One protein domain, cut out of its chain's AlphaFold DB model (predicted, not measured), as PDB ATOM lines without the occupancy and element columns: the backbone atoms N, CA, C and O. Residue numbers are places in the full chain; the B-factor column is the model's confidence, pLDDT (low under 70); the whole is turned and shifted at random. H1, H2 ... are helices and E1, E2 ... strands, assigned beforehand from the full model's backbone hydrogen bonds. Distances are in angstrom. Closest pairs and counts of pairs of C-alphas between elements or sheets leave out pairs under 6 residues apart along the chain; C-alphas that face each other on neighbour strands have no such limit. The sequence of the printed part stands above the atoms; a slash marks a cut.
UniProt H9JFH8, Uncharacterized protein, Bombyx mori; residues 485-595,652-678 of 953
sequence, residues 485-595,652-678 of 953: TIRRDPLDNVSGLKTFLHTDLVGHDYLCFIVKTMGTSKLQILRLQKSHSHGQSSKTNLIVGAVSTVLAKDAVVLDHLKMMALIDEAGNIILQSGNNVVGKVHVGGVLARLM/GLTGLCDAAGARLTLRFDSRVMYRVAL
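This is residues 485 to 595 and 652 to 678 of the 953 residues of an uncharacterized protein of Bombyx mori (UniProt H9JFH8). Three twisted antiparallel sheets are stacked partly face to face, E5 to E8 in the middle with E1 to E4 over one of its faces and E9 to E11 over the other. The long E3 and E4 hairpin reaches out at one end of the longest axis, and the small helix H1 lies at the other end. The printed part has 138 residues with eleven named strands and one named helix, in the order E1 to E8, H1, E9 to E11, and its class is mostly strand. It is elongated, 61 by 36 by 22 A, and only just compact, close to loose, with a radius of gyration of the C-alphas of 16.8 A.

After residues 485 to 498, which hold no named element, E1 (499 to 503), E2 (509 to 517), E3 (520 to 531) and E4 (541 to 551) form a meander, each strand the antiparallel neighbour of the one before. N 500 and O 512 of E1 and E2 are 2.9 A apart, N 513 and O 524 of E2 and E3 2.9 A, and N 525 and O 548 of E3 and E4 2.8 A, each within hydrogen-bond range. E4 bends by 52 degrees at residue 546. E5 (554 to 558), E6 (563 to 567), E7 (573 to 577) and E8 (580 to 587) form a second meander, with N 556 and O 565 at 3.0 A, N 564 and O 576 at 2.8 A and N 577 and O 580 at 2.9 A. These two sheets are face to face, their strands at 18 degrees; the closest C-alphas of E1 and E5 are those of His 502 and Val 557, 6.0 A apart. H1 (590 to 594) is not on any of the three sheets; its O i to N i+4 pair is within hydrogen-bond range. E9 (653 to 660), E10 (663 to 668) and E11 (673 to 677) form a third meander, with N 657 and O 665 at 2.9 A and N 666 and O 674 at 2.8 A. This sheet is face to face with the second, its strands at 30 degrees; the closest C-alphas of E5 and E9 are those of Asp 554 and Gly 655, 5.6 A apart. E4 and E9 are apart.

E1 begins at C-alpha 499 (25.066, 30.487, 14.067). From first to last C-alpha E2 is 25.3 A long, E3 34.7 A, E4 30.2 A, E8 21.3 A and E9 19.6 A. C-alpha 531, the last of E3, is at (29.845, 25.339, 35.881), and E11 ends at C-alpha 677 (43.208, 40.925, 6.806).

The C-alphas of Gly 535 and Met 595, 61.7 A apart, are the two farthest apart. Residues 596 to 651 are not printed; C-alphas 595 and 652 are 10.0 A apart across the cut. Of the links that are printed whole, E3 to E4 is short but not tight and the others are tight. The mean pLDDT of the printed part is 76.1; it is under 70 in 37 residues, among them 485 to 497, 531 to 541 and 588 to 595.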
ATOM      1  N   THR A 485       9.106  36.263  24.029       43.44
ATOM      2  CA  THR A 485       7.841  36.272  23.271       43.44
ATOM      3  C   THR A 485       7.849  37.279  22.113       43.44
ATOM      4  O   THR A 485       6.883  38.006  21.868       43.44
ATOM      5  N   ILE A 486       8.945  37.325  21.357       48.50
ATOM      6  CA  ILE A 486       8.990  38.007  20.070       48.50
ATOM      7  C   ILE A 486       8.131  37.176  19.121       48.50
ATOM      8  O   ILE A 486       8.481  36.041  18.802       48.50
ATOM      9  N   ARG A 487       7.021  37.746  18.635       41.28
ATOM     10  CA  ARG A 487       6.358  37.234  17.431       41.28
ATOM     11  C   ARG A 487       7.342  37.370  16.271       41.28
ATOM     12  O   ARG A 487       7.445  38.434  15.667       41.28
ATOM     13  N   ARG A 488       8.117  36.314  16.027       52.22
ATOM     14  CA  ARG A 488       8.930  36.165  14.824       52.22
ATOM     15  C   ARG A 488       7.974  35.930  13.655       52.22
ATOM     16  O   ARG A 488       6.959  35.253  13.816       52.22
ATOM     17  N   ASP A 489       8.284  36.505  12.500       43.25
ATOM     18  CA  ASP A 489       7.587  36.139  11.269       43.25
ATOM     19  C   ASP A 489       7.946  34.682  10.910       43.25
ATOM     20  O   ASP A 489       9.081  34.265  11.179       43.25
ATOM     21  N   PRO A 490       7.026  33.900  10.308       45.28
ATOM     22  CA  PRO A 490       7.348  32.583   9.772       45.28
ATOM     23  C   PRO A 490       8.558  32.675   8.838       45.28
ATOM     24  O   PRO A 490       8.603  33.499   7.925       45.28
ATOM     25  N   LEU A 491       9.583  31.874   9.117       51.50
ATOM     26  CA  LEU A 491      10.879  32.036   8.477       51.50
ATOM     27  C   LEU A 491      10.929  31.283   7.139       51.50
ATOM     28  O   LEU A 491      11.408  30.153   7.081       51.50
ATOM     29  N   ASP A 492      10.524  31.944   6.054       41.69
ATOM     30  CA  ASP A 492      10.537  31.379   4.690       41.69
ATOM     31  C   ASP A 492      11.939  30.968   4.175       41.69
ATOM     32  O   ASP A 492      12.056  30.373   3.105       41.69
ATOM     33  N   ASN A 493      13.030  31.293   4.885       41.72
ATOM     34  CA  ASN A 493      14.392  30.906   4.497       41.72
ATOM     35  C   ASN A 493      15.346  30.714   5.693       41.72
ATOM     36  O   ASN A 493      15.959  31.664   6.191       41.72
ATOM     37  N   VAL A 494      15.554  29.450   6.080       50.78
ATOM     38  CA  VAL A 494      16.559  29.016   7.076       50.78
ATOM     39  C   VAL A 494      17.997  29.298   6.612       50.78
ATOM     40  O   VAL A 494      18.871  29.576   7.426       50.78
ATOM     41  N   SER A 495      18.224  29.333   5.295       43.91
ATOM     42  CA  SER A 495      19.506  29.628   4.628       43.91
ATOM     43  C   SER A 495      20.136  30.985   4.992       43.91
ATOM     44  O   SER A 495      21.301  31.232   4.685       43.91
ATOM     45  N   GLY A 496      19.374  31.880   5.634       52.66
ATOM     46  CA  GLY A 496      19.838  33.186   6.104       52.66
ATOM     47  C   GLY A 496      20.168  33.273   7.597       52.66
ATOM     48  O   GLY A 496      20.486  34.375   8.046       52.66
ATOM     49  N   LEU A 497      20.052  32.183   8.364       67.50
ATOM     50  CA  LEU A 497      20.438  32.135   9.776       67.50
ATOM     51  C   LEU A 497      21.907  31.720   9.885       67.50
ATOM     52  O   LEU A 497      22.267  30.602   9.526       67.50
ATOM     53  N   LYS A 498      22.758  32.605  10.411       81.44
ATOM     54  CA  LYS A 498      24.114  32.228  10.824       81.44
ATOM     55  C   LYS A 498      24.169  32.033  12.323       81.44
ATOM     56  O   LYS A 498      23.653  32.853  13.080       81.44
ATOM     57  N   THR A 499      24.836  30.961  12.709       84.62
ATOM     58  CA  THR A 499      25.066  30.487  14.067       84.62
ATOM     59  C   THR A 499      26.563  30.252  14.223       84.62
ATOM     60  O   THR A 499      27.193  29.646  13.358       84.62
ATOM     61  N   PHE A 500      27.157  30.761  15.296       88.69
ATOM     62  CA  PHE A 500      28.568  30.539  15.595       88.69
ATOM     63  C   PHE A 500      28.836  30.633  17.097       88.69
ATOM     64  O   PHE A 500      28.157  31.357  17.829       88.69
ATOM     65  N   LEU A 501      29.845  29.894  17.555       88.75
ATOM     66  CA  LEU A 501      30.463  30.144  18.850       88.75
ATOM     67  C   LEU A 501      31.406  31.348  18.701       88.75
ATOM     68  O   LEU A 501      32.002  31.524  17.646       88.75
ATOM     69  N   HIS A 502      31.531  32.173  19.732       90.19
ATOM     70  CA  HIS A 502      32.475  33.286  19.809       90.19
ATOM     71  C   HIS A 502      33.178  33.245  21.165       90.19
ATOM     72  O   HIS A 502      32.513  33.100  22.190       90.19
ATOM     73  N   THR A 503      34.503  33.395  21.189       88.12
ATOM     74  CA  THR A 503      35.257  33.553  22.441       88.12
ATOM     75  C   THR A 503      35.747  34.989  22.574       88.12
ATOM     76  O   THR A 503      36.322  35.558  21.651       88.12
ATOM     77  N   ASP A 504      35.471  35.607  23.719       88.56
ATOM     78  CA  ASP A 504      35.875  36.979  24.032       88.56
ATOM     79  C   ASP A 504      37.367  37.070  24.402       88.56
ATOM     80  O   ASP A 504      38.007  36.085  24.782       88.56
ATOM     81  N   LEU A 505      37.926  38.279  24.321       83.94
ATOM     82  CA  LEU A 505      39.320  38.615  24.624       83.94
ATOM     83  C   LEU A 505      39.786  38.109  25.998       83.94
ATOM     84  O   LEU A 505      40.974  37.814  26.154       83.94
ATOM     85  N   VAL A 506      38.850  37.999  26.950       82.88
ATOM     86  CA  VAL A 506      39.049  37.562  28.343       82.88
ATOM     87  C   VAL A 506      38.657  36.088  28.582       82.88
ATOM     88  O   VAL A 506      38.625  35.631  29.722       82.88
ATOM     89  N   GLY A 507      38.353  35.325  27.524       82.38
ATOM     90  CA  GLY A 507      38.102  33.878  27.596       82.38
ATOM     91  C   GLY A 507      36.680  33.459  27.987       82.38
ATOM     92  O   GLY A 507      36.484  32.338  28.451       82.38
ATOM     93  N   HIS A 508      35.683  34.331  27.821       86.50
ATOM     94  CA  HIS A 508      34.276  33.938  27.935       86.50
ATOM     95  C   HIS A 508      33.753  33.367  26.615       86.50
ATOM     96  O   HIS A 508      33.937  33.983  25.565       86.50
ATOM     97  N   ASP A 509      33.031  32.250  26.690       88.94
ATOM     98  CA  ASP A 509      32.363  31.640  25.541       88.94
ATOM     99  C   ASP A 509      30.962  32.246  25.349       88.94
ATOM    100  O   ASP A 509      30.210  32.448  26.307       88.94
ATOM    101  N   TYR A 510      30.581  32.495  24.101       89.88
ATOM    102  CA  TYR A 510      29.276  33.013  23.702       89.88
ATOM    103  C   TYR A 510      28.722  32.205  22.529       89.88
ATOM    104  O   TYR A 510      29.452  31.889  21.594       89.88
ATOM    105  N   LEU A 511      27.424  31.905  22.541       89.56
ATOM    106  CA  LEU A 511      26.702  31.415  21.368       89.56
ATOM    107  C   LEU A 511      25.989  32.592  20.703       89.56
ATOM    108  O   LEU A 511      25.131  33.228  21.316       89.56
ATOM    109  N   CYS A 512      26.331  32.863  19.451       89.38
ATOM    110  CA  CYS A 512      25.802  33.976  18.679       89.38
ATOM    111  C   CYS A 512      24.963  33.446  17.513       89.38
ATOM    112  O   CYS A 512      25.415  32.571  16.772       89.38
ATOM    113  N   PHE A 513      23.749  33.969  17.326       88.25
ATOM    114  CA  PHE A 513      22.909  33.597  16.187       88.25
ATOM    115  C   PHE A 513      22.045  34.744  15.658       88.25
ATOM    116  O   PHE A 513      21.489  35.539  16.416       88.25
ATOM    117  N   ILE A 514      21.969  34.860  14.331       86.38
ATOM    118  CA  ILE A 514      21.204  35.912  13.652       86.38
ATOM    119  C   ILE A 514      19.740  35.492  13.571       86.38
ATOM    120  O   ILE A 514      19.422  34.439  13.031       86.38
ATOM    121  N   VAL A 515      18.849  36.359  14.041       81.44
ATOM    122  CA  VAL A 515      17.394  36.248  13.942       81.44
ATOM    123  C   VAL A 515      16.878  37.376  13.054       81.44
ATOM    124  O   VAL A 515      17.246  38.539  13.229       81.44
ATOM    125  N   LYS A 516      15.988  37.055  12.113       75.25
ATOM    126  CA  LYS A 516      15.271  38.057  11.313       75.25
ATOM    127  C   LYS A 516      13.910  38.339  11.945       75.25
ATOM    128  O   LYS A 516      13.248  37.432  12.442       75.25
ATOM    129  N   THR A 517      13.507  39.604  11.999       67.00
ATOM    130  CA  THR A 517      12.240  40.032  12.614       67.00
ATOM    131  C   THR A 517      11.744  41.294  11.918       67.00
ATOM    132  O   THR A 517      12.423  42.323  11.962       67.00
ATOM    133  N   MET A 518      10.576  41.217  11.274       60.16
ATOM    134  CA  MET A 518       9.931  42.319  10.550       60.16
ATOM    135  C   MET A 518      10.885  43.057   9.592       60.16
ATOM    136  O   MET A 518      11.020  44.277   9.628       60.16
ATOM    137  N   GLY A 519      11.626  42.296   8.779       67.38
ATOM    138  CA  GLY A 519      12.601  42.812   7.805       67.38
ATOM    139  C   GLY A 519      13.965  43.236   8.373       67.38
ATOM    140  O   GLY A 519      14.943  43.251   7.628       67.38
ATOM    141  N   THR A 520      14.075  43.507   9.677       76.31
ATOM    142  CA  THR A 520      15.365  43.797  10.339       76.31
ATOM    143  C   THR A 520      16.080  42.512  10.756       76.31
ATOM    144  O   THR A 520      15.439  41.524  11.120       76.31
ATOM    145  N   SER A 521      17.414  42.507  10.711       82.88
ATOM    146  CA  SER A 521      18.238  41.385  11.190       82.88
ATOM    147  C   SER A 521      18.914  41.763  12.508       82.88
ATOM    148  O   SER A 521      19.415  42.878  12.670       82.88
ATOM    149  N   LYS A 522      18.873  40.852  13.482       85.31
ATOM    150  CA  LYS A 522      19.349  41.072  14.851       85.31
ATOM    151  C   LYS A 522      20.164  39.870  15.301       85.31
ATOM    152  O   LYS A 522      19.703  38.740  15.189       85.31
ATOM    153  N   LEU A 523      21.352  40.098  15.835       88.44
ATOM    154  CA  LEU A 523      22.183  39.058  16.422       88.44
ATOM    155  C   LEU A 523      21.814  38.878  17.899       88.44
ATOM    156  O   LEU A 523      21.962  39.814  18.684       88.44
ATOM    157  N   GLN A 524      21.351  37.688  18.279       86.31
ATOM    158  CA  GLN A 524      21.246  37.279  19.680       86.31
ATOM    159  C   GLN A 524      22.586  36.680  20.129       86.31
ATOM    160  O   GLN A 524      23.189  35.881  19.416       86.31
ATOM    161  N   ILE A 525      23.060  37.101  21.300       90.06
ATOM    162  CA  ILE A 525      24.346  36.748  21.911       90.06
ATOM    163  C   ILE A 525      24.046  36.159  23.291       90.06
ATOM    164  O   ILE A 525      23.510  36.847  24.161       90.06
ATOM    165  N   LEU A 526      24.358  34.881  23.489       88.94
ATOM    166  CA  LEU A 526      24.086  34.125  24.711       88.94
ATOM    167  C   LEU A 526      25.414  33.797  25.393       88.94
ATOM    168  O   LEU A 526      26.211  33.038  24.846       88.94
ATOM    169  N   ARG A 527      25.664  34.325  26.593       88.88
ATOM    170  CA  ARG A 527      26.873  33.986  27.362       88.88
ATOM    171  C   ARG A 527      26.787  32.543  27.856       88.88
ATOM    172  O   ARG A 527      25.862  32.204  28.591       88.88
ATOM    173  N   LEU A 528      27.763  31.712  27.505       87.12
ATOM    174  CA  LEU A 528      27.876  30.340  27.990       87.12
ATOM    175  C   LEU A 528      28.823  30.312  29.194       87.12
ATOM    176  O   LEU A 528      29.963  30.765  29.125       87.12
ATOM    177  N   GLN A 529      28.353  29.776  30.314       82.88
ATOM    178  CA  GLN A 529      29.148  29.600  31.525       82.88
ATOM    179  C   GLN A 529      29.363  28.109  31.784       82.88
ATOM    180  O   GLN A 529      28.416  27.324  31.831       82.88
ATOM    181  N   LYS A 530      30.624  27.709  31.961       79.56
ATOM    182  CA  LYS A 530      30.984  26.354  32.391       79.56
ATOM    183  C   LYS A 530      30.903  26.317  33.913       79.56
ATOM    184  O   LYS A 530      31.719  26.930  34.595       79.56
ATOM    185  N   SER A 531      29.905  25.623  34.449       66.62
ATOM    186  CA  SER A 531      29.845  25.339  35.881       66.62
ATOM    187  C   SER A 531      30.726  24.133  36.202       66.62
ATOM    188  O   SER A 531      30.510  23.027  35.699       66.62
ATOM    189  N   HIS A 532      31.731  24.354  37.047       58.69
ATOM    190  CA  HIS A 532      32.465  23.279  37.699       58.69
ATOM    191  C   HIS A 532      31.663  22.836  38.922       58.69
ATOM    192  O   HIS A 532      31.549  23.575  39.900       58.69
ATOM    193  N   SER A 533      31.086  21.634  38.875       43.09
ATOM    194  CA  SER A 533      30.513  21.017  40.070       43.09
ATOM    195  C   SER A 533      31.645  20.694  41.042       43.09
ATOM    196  O   SER A 533      32.482  19.834  40.757       43.09
ATOM    197  N   HIS A 534      31.662  21.396  42.175       34.16
ATOM    198  CA  HIS A 534      32.633  21.230  43.253       34.16
ATOM    199  C   HIS A 534      32.812  19.737  43.601       34.16
ATOM    200  O   HIS A 534      31.872  19.093  44.063       34.16
ATOM    201  N   GLY A 535      34.000  19.184  43.325       40.94
ATOM    202  CA  GLY A 535      34.360  17.794  43.639       40.94
ATOM    203  C   GLY A 535      34.299  16.756  42.503       40.94
ATOM    204  O   GLY A 535      34.668  15.614  42.758       40.94
ATOM    205  N   GLN A 536      33.891  17.086  41.265       39.66
ATOM    206  CA  GLN A 536      34.039  16.166  40.115       39.66
ATOM    207  C   GLN A 536      34.532  16.880  38.846       39.66
ATOM    208  O   GLN A 536      33.786  17.622  38.209       39.66
ATOM    209  N   SER A 537      35.780  16.594  38.451       39.00
ATOM    210  CA  SER A 537      36.458  17.210  37.293       39.00
ATOM    211  C   SER A 537      35.837  16.851  35.927       39.00
ATOM    212  O   SER A 537      35.984  17.586  34.958       39.00
ATOM    213  N   SER A 538      35.088  15.747  35.835       47.06
ATOM    214  CA  SER A 538      34.654  15.152  34.559       47.06
ATOM    215  C   SER A 538      33.281  15.598  34.029       47.06
ATOM    216  O   SER A 538      32.862  15.148  32.962       47.06
ATOM    217  N   LYS A 539      32.539  16.461  34.742       52.47
ATOM    218  CA  LYS A 539      31.180  16.890  34.340       52.47
ATOM    219  C   LYS A 539      30.993  18.405  34.402       52.47
ATOM    220  O   LYS A 539      30.246  18.922  35.230       52.47
ATOM    221  N   THR A 540      31.605  19.125  33.461       56.72
ATOM    222  CA  THR A 540      31.279  20.539  33.225       56.72
ATOM    223  C   THR A 540      29.840  20.664  32.721       56.72
ATOM    224  O   THR A 540      29.539  20.321  31.572       56.72
ATOM    225  N   ASN A 541      28.930  21.160  33.559       66.94
ATOM    226  CA  ASN A 541      27.582  21.497  33.108       66.94
ATOM    227  C   ASN A 541      27.602  22.902  32.496       66.94
ATOM    228  O   ASN A 541      28.087  23.853  33.111       66.94
ATOM    229  N   LEU A 542      27.092  23.023  31.272       80.69
ATOM    230  CA  LEU A 542      26.985  24.294  30.565       80.69
ATOM    231  C   LEU A 542      25.698  25.006  31.002       80.69
ATOM    232  O   LEU A 542      24.625  24.410  30.951       80.69
ATOM    233  N   ILE A 543      25.805  26.265  31.416       83.44
ATOM    234  CA  ILE A 543      24.684  27.110  31.841       83.44
ATOM    235  C   ILE A 543      24.642  28.340  30.931       83.44
ATOM    236  O   ILE A 543      25.678  28.944  30.651       83.44
ATOM    237  N   VAL A 544      23.453  28.726  30.465       83.25
ATOM    238  CA  VAL A 544      23.261  29.994  29.746       83.25
ATOM    239  C   VAL A 544      23.109  31.119  30.769       83.25
ATOM    240  O   VAL A 544      22.226  31.074  31.622       83.25
ATOM    241  N   GLY A 545      23.999  32.106  30.693       83.56
ATOM    242  CA  GLY A 545      23.977  33.315  31.508       83.56
ATOM    243  C   GLY A 545      23.176  34.437  30.844       83.56
ATOM    244  O   GLY A 545      22.065  34.237  30.357       83.56
ATOM    245  N   ALA A 546      23.745  35.643  30.820       83.56
ATOM    246  CA  ALA A 546      23.112  36.797  30.190       83.56
ATOM    247  C   ALA A 546      22.889  36.587  28.679       83.56
ATOM    248  O   ALA A 546      23.785  36.135  27.962       83.56
ATOM    249  N   VAL A 547      21.703  36.980  28.211       86.50
ATOM    250  CA  VAL A 547      21.328  37.046  26.793       86.50
ATOM    251  C   VAL A 547      21.274  38.514  26.378       86.50
ATOM    252  O   VAL A 547      20.837  39.371  27.145       86.50
ATOM    253  N   SER A 548      21.747  38.838  25.182       87.00
ATOM    254  CA  SER A 548      21.787  40.205  24.657       87.00
ATOM    255  C   SER A 548      21.488  40.225  23.164       87.00
ATOM    256  O   SER A 548      21.710  39.232  22.478       87.00
ATOM    257  N   THR A 549      20.990  41.350  22.654       87.00
ATOM    258  CA  THR A 549      20.576  41.483  21.252       87.00
ATOM    259  C   THR A 549      21.211  42.725  20.638       87.00
ATOM    260  O   THR A 549      21.096  43.813  21.197       87.00
ATOM    261  N   VAL A 550      21.851  42.571  19.479       88.00
ATOM    262  CA  VAL A 550      22.510  43.640  18.711       88.00
ATOM    263  C   VAL A 550      21.867  43.729  17.325       88.00
ATOM    264  O   VAL A 550      21.488  42.709  16.756       88.00
ATOM    265  N   LEU A 551      21.716  44.930  16.762       86.31
ATOM    266  CA  LEU A 551      21.247  45.093  15.379       86.31
ATOM    267  C   LEU A 551      22.406  44.800  14.416       86.31
ATOM    268  O   LEU A 551      23.459  45.425  14.522       86.31
ATOM    269  N   ALA A 552      22.231  43.837  13.509       86.75
ATOM    270  CA  ALA A 552      23.257  43.450  12.542       86.75
ATOM    271  C   ALA A 552      22.624  42.763  11.324       86.75
ATOM    272  O   ALA A 552      21.928  41.756  11.459       86.75
ATOM    273  N   LYS A 553      22.912  43.280  10.124       84.81
ATOM    274  CA  LYS A 553      22.513  42.700   8.831       84.81
ATOM    275  C   LYS A 553      23.154  41.331   8.602       84.81
ATOM    276  O   LYS A 553      22.510  40.431   8.072       84.81
ATOM    277  N   ASP A 554      24.425  41.203   8.975       87.25
ATOM    278  CA  ASP A 554      25.204  39.972   8.881       87.25
ATOM    279  C   ASP A 554      26.323  39.967   9.937       87.25
ATOM    280  O   ASP A 554      26.734  41.032  10.409       87.25
ATOM    281  N   ALA A 555      26.815  38.785  10.309       88.81
ATOM    282  CA  ALA A 555      27.820  38.591  11.348       88.81
ATOM    283  C   ALA A 555      28.701  37.357  11.082       88.81
ATOM    284  O   ALA A 555      28.219  36.344  10.572       88.81
ATOM    285  N   VAL A 556      29.983  37.441  11.450       89.69
ATOM    286  CA  VAL A 556      30.991  36.371  11.327       89.69
ATOM    287  C   VAL A 556      31.964  36.427  12.518       89.69
ATOM    288  O   VAL A 556      32.365  37.515  12.931       89.69
ATOM    289  N   VAL A 557      32.352  35.270  13.064       89.62
ATOM    290  CA  VAL A 557      33.374  35.143  14.123       89.62
ATOM    291  C   VAL A 557      34.795  35.111  13.556       89.62
ATOM    292  O   VAL A 557      35.012  34.666  12.434       89.62
ATOM    293  N   LEU A 558      35.759  35.589  14.342       87.25
ATOM    294  CA  LEU A 558      37.199  35.564  14.088       87.25
ATOM    295  C   LEU A 558      37.896  34.916  15.292       87.25
ATOM    296  O   LEU A 558      38.348  35.613  16.207       87.25
ATOM    297  N   ASP A 559      37.966  33.583  15.307       82.25
ATOM    298  CA  ASP A 559      38.419  32.813  16.475       82.25
ATOM    299  C   ASP A 559      39.853  33.161  16.902       82.25
ATOM    300  O   ASP A 559      40.109  33.394  18.086       82.25
ATOM    301  N   HIS A 560      40.779  33.307  15.947       81.06
ATOM    302  CA  HIS A 560      42.173  33.680  16.222       81.06
ATOM    303  C   HIS A 560      42.305  35.061  16.894       81.06
ATOM    304  O   HIS A 560      43.181  35.276  17.733       81.06
ATOM    305  N   LEU A 561      41.432  36.013  16.548       82.19
ATOM    306  CA  LEU A 561      41.430  37.354  17.144       82.19
ATOM    307  C   LEU A 561      40.554  37.455  18.399       82.19
ATOM    308  O   LEU A 561      40.592  38.494  19.056       82.19
ATOM    309  N   LYS A 562      39.781  36.418  18.748       87.38
ATOM    310  CA  LYS A 562      38.772  36.471  19.821       87.38
ATOM    311  C   LYS A 562      37.834  37.675  19.650       87.38
ATOM    312  O   LYS A 562      37.591  38.457  20.574       87.38
ATOM    313  N   MET A 563      37.348  37.871  18.421       90.12
ATOM    314  CA  MET A 563      36.441  38.958  18.023       90.12
ATOM    315  C   MET A 563      35.364  38.455  17.055       90.12
ATOM    316  O   MET A 563      35.462  37.375  16.485       90.12
ATOM    317  N   MET A 564      34.349  39.280  16.831       90.75
ATOM    318  CA  MET A 564      33.265  39.058  15.880       90.75
ATOM    319  C   MET A 564      33.058  40.325  15.041       90.75
ATOM    320  O   MET A 564      33.027  41.441  15.566       90.75
ATOM    321  N   ALA A 565      32.945  40.156  13.726       89.75
ATOM    322  CA  ALA A 565      32.700  41.224  12.766       89.75
ATOM    323  C   ALA A 565      31.208  41.284  12.412       89.75
ATOM    324  O   ALA A 565      30.591  40.266  12.096       89.75
ATOM    325  N   LEU A 566      30.643  42.488  12.450       91.00
ATOM    326  CA  LEU A 566      29.231  42.789  12.215       91.00
ATOM    327  C   LEU A 566      29.073  43.763  11.049       91.00
ATOM    328  O   LEU A 566      29.872  44.690  10.910       91.00
ATOM    329  N   ILE A 567      28.008  43.603  10.262       88.50
ATOM    330  CA  ILE A 567      27.525  44.629   9.333       88.50
ATOM    331  C   ILE A 567      26.321  45.339   9.956       88.50
ATOM    332  O   ILE A 567      25.274  44.734  10.171       88.50
ATOM    333  N   ASP A 568      26.471  46.635  10.194       85.50
ATOM    334  CA  ASP A 568      25.410  47.571  10.582       85.50
ATOM    335  C   ASP A 568      24.415  47.824   9.423       85.50
ATOM    336  O   ASP A 568      24.757  47.634   8.253       85.50
ATOM    337  N   GLU A 569      23.197  48.299   9.705       78.62
ATOM    338  CA  GLU A 569      22.176  48.583   8.678       78.62
ATOM    339  C   GLU A 569      22.665  49.608   7.639       78.62
ATOM    340  O   GLU A 569      22.361  49.493   6.451       78.62
ATOM    341  N   ALA A 570      23.517  50.553   8.053       78.62
ATOM    342  CA  ALA A 570      24.172  51.517   7.169       78.62
ATOM    343  C   ALA A 570      25.360  50.942   6.356       78.62
ATOM    344  O   ALA A 570      26.094  51.698   5.717       78.62
ATOM    345  N   GLY A 571      25.591  49.624   6.382       76.38
ATOM    346  CA  GLY A 571      26.672  48.955   5.648       76.38
ATOM    347  C   GLY A 571      28.070  49.161   6.243       76.38
ATOM    348  O   GLY A 571      29.069  48.935   5.562       76.38
ATOM    349  N   ASN A 572      28.165  49.610   7.499       85.00
ATOM    350  CA  ASN A 572      29.441  49.754   8.204       85.00
ATOM    351  C   ASN A 572      29.890  48.409   8.784       85.00
ATOM    352  O   ASN A 572      29.085  47.714   9.397       85.00
ATOM    353  N   ILE A 573      31.183  48.093   8.680       88.81
ATOM    354  CA  ILE A 573      31.775  46.944   9.374       88.81
ATOM    355  C   ILE A 573      32.210  47.383  10.777       88.81
ATOM    356  O   ILE A 573      32.992  48.328  10.924       88.81
ATOM    357  N   ILE A 574      31.711  46.703  11.805       89.88
ATOM    358  CA  ILE A 574      32.000  46.963  13.219       89.88
ATOM    359  C   ILE A 574      32.593  45.693  13.832       89.88
ATOM    360  O   ILE A 574      32.040  44.612  13.662       89.88
ATOM    361  N   LEU A 575      33.709  45.818  14.551       91.19
ATOM    362  CA  LEU A 575      34.240  44.749  15.394       91.19
ATOM    363  C   LEU A 575      33.663  44.863  16.803       91.19
ATOM    364  O   LEU A 575      33.629  45.945  17.393       91.19
ATOM    365  N   GLN A 576      33.247  43.725  17.339       90.44
ATOM    366  CA  GLN A 576      32.729  43.534  18.688       90.44
ATOM    367  C   GLN A 576      33.458  42.342  19.327       90.44
ATOM    368  O   GLN A 576      33.922  41.445  18.624       90.44
ATOM    369  N   SER A 577      33.580  42.323  20.653       89.31
ATOM    370  CA  SER A 577      33.959  41.113  21.384       89.31
ATOM    371  C   SER A 577      33.035  40.931  22.582       89.31
ATOM    372  O   SER A 577      32.805  41.864  23.356       89.31
ATOM    373  N   GLY A 578      32.397  39.758  22.653       85.62
ATOM    374  CA  GLY A 578      31.308  39.491  23.587       85.62
ATOM    375  C   GLY A 578      30.196  40.526  23.413       85.62
ATOM    376  O   GLY A 578      29.558  40.608  22.365       85.62
ATOM    377  N   ASN A 579      30.005  41.361  24.430       85.62
ATOM    378  CA  ASN A 579      29.014  42.438  24.447       85.62
ATOM    379  C   ASN A 579      29.572  43.830  24.094       85.62
ATOM    380  O   ASN A 579      28.780  44.744  23.878       85.62
ATOM    381  N   ASN A 580      30.896  44.020  24.060       88.31
ATOM    382  CA  ASN A 580      31.507  45.346  23.942       88.31
ATOM    383  C   ASN A 580      32.017  45.617  22.520       88.31
ATOM    384  O   ASN A 580      32.721  44.809  21.913       88.31
ATOM    385  N   VAL A 581      31.674  46.791  21.988       90.19
ATOM    386  CA  VAL A 581      32.109  47.235  20.659       90.19
ATOM    387  C   VAL A 581      33.583  47.640  20.708       90.19
ATOM    388  O   VAL A 581      33.962  48.523  21.472       90.19
ATOM    389  N   VAL A 582      34.404  47.015  19.862       88.50
ATOM    390  CA  VAL A 582      35.840  47.303  19.736       88.50
ATOM    391  C   VAL A 582      36.062  48.536  18.855       88.50
ATOM    392  O   VAL A 582      36.855  49.417  19.178       88.50
ATOM    393  N   GLY A 583      35.335  48.625  17.736       87.38
ATOM    394  CA  GLY A 583      35.353  49.801  16.871       87.38
ATOM    395  C   GLY A 583      34.980  49.522  15.418       87.38
ATOM    396  O   GLY A 583      34.888  48.382  14.971       87.38
ATOM    397  N   LYS A 584      34.780  50.596  14.651       88.62
ATOM    398  CA  LYS A 584      34.493  50.525  13.213       88.62
ATOM    399  C   LYS A 584      35.760  50.242  12.398       88.62
ATOM    400  O   LYS A 584      36.772  50.930  12.573       88.62
ATOM    401  N   VAL A 585      35.659  49.290  11.473       88.44
ATOM    402  CA  VAL A 585      36.719  48.901  10.533       88.44
ATOM    403  C   VAL A 585      36.724  49.825   9.312       88.44
ATOM    404  O   VAL A 585      35.677  50.228   8.800       88.44
ATOM    405  N   HIS A 586      37.919  50.159   8.836       84.31
ATOM    406  CA  HIS A 586      38.174  50.887   7.602       84.31
ATOM    407  C   HIS A 586      38.991  50.018   6.646       84.31
ATOM    408  O   HIS A 586      40.134  49.675   6.938       84.31
ATOM    409  N   VAL A 587      38.408  49.698   5.492       79.31
ATOM    410  CA  VAL A 587      39.085  48.964   4.420       79.31
ATOM    411  C   VAL A 587      39.602  49.980   3.405       79.31
ATOM    412  O   VAL A 587      38.820  50.571   2.653       79.31
ATOM    413  N   GLY A 588      40.915  50.210   3.409       66.50
ATOM    414  CA  GLY A 588      41.563  51.145   2.488       66.50
ATOM    415  C   GLY A 588      41.384  50.720   1.026       66.50
ATOM    416  O   GLY A 588      41.338  49.536   0.712       66.50
ATOM    417  N   GLY A 589      41.256  51.682   0.109       62.84
ATOM    418  CA  GLY A 589      41.220  51.438  -1.342       62.84
ATOM    419  C   GLY A 589      39.947  50.785  -1.912       62.84
ATOM    420  O   GLY A 589      39.560  51.129  -3.024       62.84
ATOM    421  N   VAL A 590      39.250  49.913  -1.176       59.31
ATOM    422  CA  VAL A 590      38.021  49.242  -1.659       59.31
ATOM    423  C   VAL A 590      36.880  50.243  -1.841       59.31
ATOM    424  O   VAL A 590      36.252  50.265  -2.897       59.31
ATOM    425  N   LEU A 591      36.683  51.155  -0.880       53.00
ATOM    426  CA  LEU A 591      35.700  52.239  -1.016       53.00
ATOM    427  C   LEU A 591      35.959  53.089  -2.270       53.00
ATOM    428  O   LEU A 591      35.020  53.430  -2.976       53.00
ATOM    429  N   ALA A 592      37.233  53.391  -2.552       48.94
ATOM    430  CA  ALA A 592      37.665  54.220  -3.679       48.94
ATOM    431  C   ALA A 592      37.511  53.534  -5.051       48.94
ATOM    432  O   ALA A 592      37.469  54.223  -6.065       48.94
ATOM    433  N   ARG A 593      37.429  52.196  -5.085       49.72
ATOM    434  CA  ARG A 593      37.176  51.399  -6.300       49.72
ATOM    435  C   ARG A 593      35.692  51.096  -6.519       49.72
ATOM    436  O   ARG A 593      35.283  50.938  -7.660       49.72
ATOM    437  N   LEU A 594      34.902  51.016  -5.445       50.00
ATOM    438  CA  LEU A 594      33.447  50.824  -5.510       50.00
ATOM    439  C   LEU A 594      32.689  52.128  -5.780       50.00
ATOM    440  O   LEU A 594      31.617  52.088  -6.376       50.00
ATOM    441  N   MET A 595      33.245  53.284  -5.395       46.59
ATOM    442  CA  MET A 595      32.786  54.569  -5.926       46.59
ATOM    443  C   MET A 595      33.260  54.729  -7.375       46.59
ATOM    444  O   MET A 595      34.232  55.423  -7.668       46.59
ATOM    445  N   GLY A 652      27.104  48.725  -1.315       61.03
ATOM    446  CA  GLY A 652      26.966  47.455  -2.034       61.03
ATOM    447  C   GLY A 652      27.164  46.202  -1.169       61.03
ATOM    448  O   GLY A 652      26.980  45.085  -1.637       61.03
ATOM    449  N   LEU A 653      27.540  46.348   0.105       75.00
ATOM    450  CA  LEU A 653      27.945  45.238   0.961       75.00
ATOM    451  C   LEU A 653      26.737  44.352   1.315       75.00
ATOM    452  O   LEU A 653      25.797  44.765   2.009       75.00
ATOM    453  N   THR A 654      26.755  43.115   0.819       74.19
ATOM    454  CA  THR A 654      25.666  42.142   0.986       74.19
ATOM    455  C   THR A 654      25.865  41.251   2.204       74.19
ATOM    456  O   THR A 654      24.876  40.961   2.875       74.19
ATOM    457  N   GLY A 655      27.107  40.871   2.529       80.00
ATOM    458  CA  GLY A 655      27.413  40.023   3.683       80.00
ATOM    459  C   GLY A 655      28.908  39.812   3.954       80.00
ATOM    460  O   GLY A 655      29.765  40.249   3.183       80.00
ATOM    461  N   LEU A 656      29.195  39.110   5.050       84.19
ATOM    462  CA  LEU A 656      30.516  38.616   5.458       84.19
ATOM    463  C   LEU A 656      30.566  37.088   5.300       84.19
ATOM    464  O   LEU A 656      29.557  36.407   5.484       84.19
ATOM    465  N   CYS A 657      31.724  36.516   4.996       81.94
ATOM    466  CA  CYS A 657      31.918  35.063   4.919       81.94
ATOM    467  C   CYS A 657      33.383  34.670   5.146       81.94
ATOM    468  O   CYS A 657      34.260  35.530   5.212       81.94
ATOM    469  N   ASP A 658      33.621  33.361   5.241       80.56
ATOM    470  CA  ASP A 658      34.937  32.731   5.103       80.56
ATOM    471  C   ASP A 658      36.019  33.310   6.026       80.56
ATOM    472  O   ASP A 658      37.137  33.603   5.590       80.56
ATOM    473  N   ALA A 659      35.682  33.507   7.303       81.38
ATOM    474  CA  ALA A 659      36.688  33.839   8.299       81.38
ATOM    475  C   ALA A 659      37.606  32.641   8.555       81.38
ATOM    476  O   ALA A 659      37.142  31.544   8.855       81.38
ATOM    477  N   ALA A 660      38.907  32.883   8.435       77.88
ATOM    478  CA  ALA A 660      39.964  31.959   8.813       77.88
ATOM    479  C   ALA A 660      41.122  32.797   9.367       77.88
ATOM    480  O   ALA A 660      41.515  33.804   8.771       77.88
ATOM    481  N   GLY A 661      41.619  32.439  10.546       78.00
ATOM    482  CA  GLY A 661      42.631  33.203  11.259       78.00
ATOM    483  C   GLY A 661      42.192  34.642  11.514       78.00
ATOM    484  O   GLY A 661      41.140  34.919  12.095       78.00
ATOM    485  N   ALA A 662      43.021  35.576  11.054       80.19
ATOM    486  CA  ALA A 662      42.751  37.010  11.090       80.19
ATOM    487  C   ALA A 662      42.139  37.556   9.777       80.19
ATOM    488  O   ALA A 662      42.029  38.772   9.615       80.19
ATOM    489  N   ARG A 663      41.772  36.694   8.818       84.06
ATOM    490  CA  ARG A 663      41.267  37.074   7.486       84.06
ATOM    491  C   ARG A 663      39.765  36.813   7.379       84.06
ATOM    492  O   ARG A 663      39.250  35.868   7.969       84.06
ATOM    493  N   LEU A 664      39.060  37.636   6.603       87.50
ATOM    494  CA  LEU A 664      37.628  37.490   6.309       87.50
ATOM    495  C   LEU A 664      37.306  37.916   4.875       87.50
ATOM    496  O   LEU A 664      37.984  38.778   4.316       87.50
ATOM    497  N   THR A 665      36.251  37.352   4.286       86.50
ATOM    498  CA  THR A 665      35.781  37.701   2.939       86.50
ATOM    499  C   THR A 665      34.554  38.616   3.005       86.50
ATOM    500  O   THR A 665      33.537  38.294   3.621       86.50
ATOM    501  N   LEU A 666      34.634  39.760   2.327       86.12
ATOM    502  CA  LEU A 666      33.546  40.711   2.102       86.12
ATOM    503  C   LEU A 666      32.829  40.388   0.792       86.12
ATOM    504  O   LEU A 666      33.483  40.289  -0.244       86.12
ATOM    505  N   ARG A 667      31.496  40.290   0.813       84.62
ATOM    506  CA  ARG A 667      30.680  40.065  -0.388       84.62
ATOM    507  C   ARG A 667      29.949  41.340  -0.796       84.62
ATOM    508  O   ARG A 667      29.147  41.867  -0.022       84.62
ATOM    509  N   PHE A 668      30.160  41.792  -2.027       82.38
ATOM    510  CA  PHE A 668      29.456  42.935  -2.609       82.38
ATOM    511  C   PHE A 668      28.343  42.490  -3.571       82.38
ATOM    512  O   PHE A 668      28.287  41.342  -4.014       82.38
ATOM    513  N   ASP A 669      27.417  43.400  -3.853       74.81
ATOM    514  CA  ASP A 669      26.297  43.265  -4.790       74.81
ATOM    515  C   ASP A 669      26.752  43.023  -6.237       74.81
ATOM    516  O   ASP A 669      26.144  42.231  -6.957       74.81
ATOM    517  N   SER A 670      27.894  43.596  -6.616       67.94
ATOM    518  CA  SER A 670      28.619  43.369  -7.872       67.94
ATOM    519  C   SER A 670      29.120  41.929  -8.085       67.94
ATOM    520  O   SER A 670      29.800  41.660  -9.073       67.94
ATOM    521  N   ARG A 671      28.809  40.994  -7.171       70.31
ATOM    522  CA  ARG A 671      29.317  39.608  -7.078       70.31
ATOM    523  C   ARG A 671      30.831  39.477  -6.863       70.31
ATOM    524  O   ARG A 671      31.309  38.358  -6.685       70.31
ATOM    525  N   VAL A 672      31.570  40.587  -6.822       78.12
ATOM    526  CA  VAL A 672      32.985  40.610  -6.440       78.12
ATOM    527  C   VAL A 672      33.105  40.361  -4.937       78.12
ATOM    528  O   VAL A 672      32.320  40.876  -4.130       78.12
ATOM    529  N   MET A 673      34.098  39.564  -4.557       83.69
ATOM    530  CA  MET A 673      34.431  39.281  -3.167       83.69
ATOM    531  C   MET A 673      35.837  39.793  -2.867       83.69
ATOM    532  O   MET A 673      36.719  39.692  -3.713       83.69
ATOM    533  N   TYR A 674      36.052  40.335  -1.671       83.38
ATOM    534  CA  TYR A 674      37.369  40.804  -1.231       83.38
ATOM    535  C   TYR A 674      37.770  40.116   0.069       83.38
ATOM    536  O   TYR A 674      37.080  40.275   1.077       83.38
ATOM    537  N   ARG A 675      38.887  39.387   0.066       85.19
ATOM    538  CA  ARG A 675      39.519  38.862   1.280       85.19
ATOM    539  C   ARG A 675      40.356  39.978   1.899       85.19
ATOM    540  O   ARG A 675      41.140  40.622   1.209       85.19
ATOM    541  N   VAL A 676      40.136  40.233   3.180       86.56
ATOM    542  CA  VAL A 676      40.703  41.347   3.947       86.56
ATOM    543  C   VAL A 676      41.348  40.783   5.206       86.56
ATOM    544  O   VAL A 676      40.758  39.918   5.856       86.56
ATOM    545  N   ALA A 677      42.531  41.278   5.565       85.44
ATOM    546  CA  ALA A 677      43.208  40.925   6.806       85.44
ATOM    547  C   ALA A 677      42.927  41.968   7.901       85.44
ATOM    548  O   ALA A 677      42.951  43.179   7.667       85.44
ATOM    549  N   LEU A 678      42.653  41.496   9.114       85.75
ATOM    550  CA  LEU A 678      42.574  42.323  10.312       85.75
ATOM    551  C   LEU A 678      43.897  42.234  11.090       85.75
ATOM    552  O   LEU A 678      44.490  41.156  11.151       85.75
TER     553      LEU A 678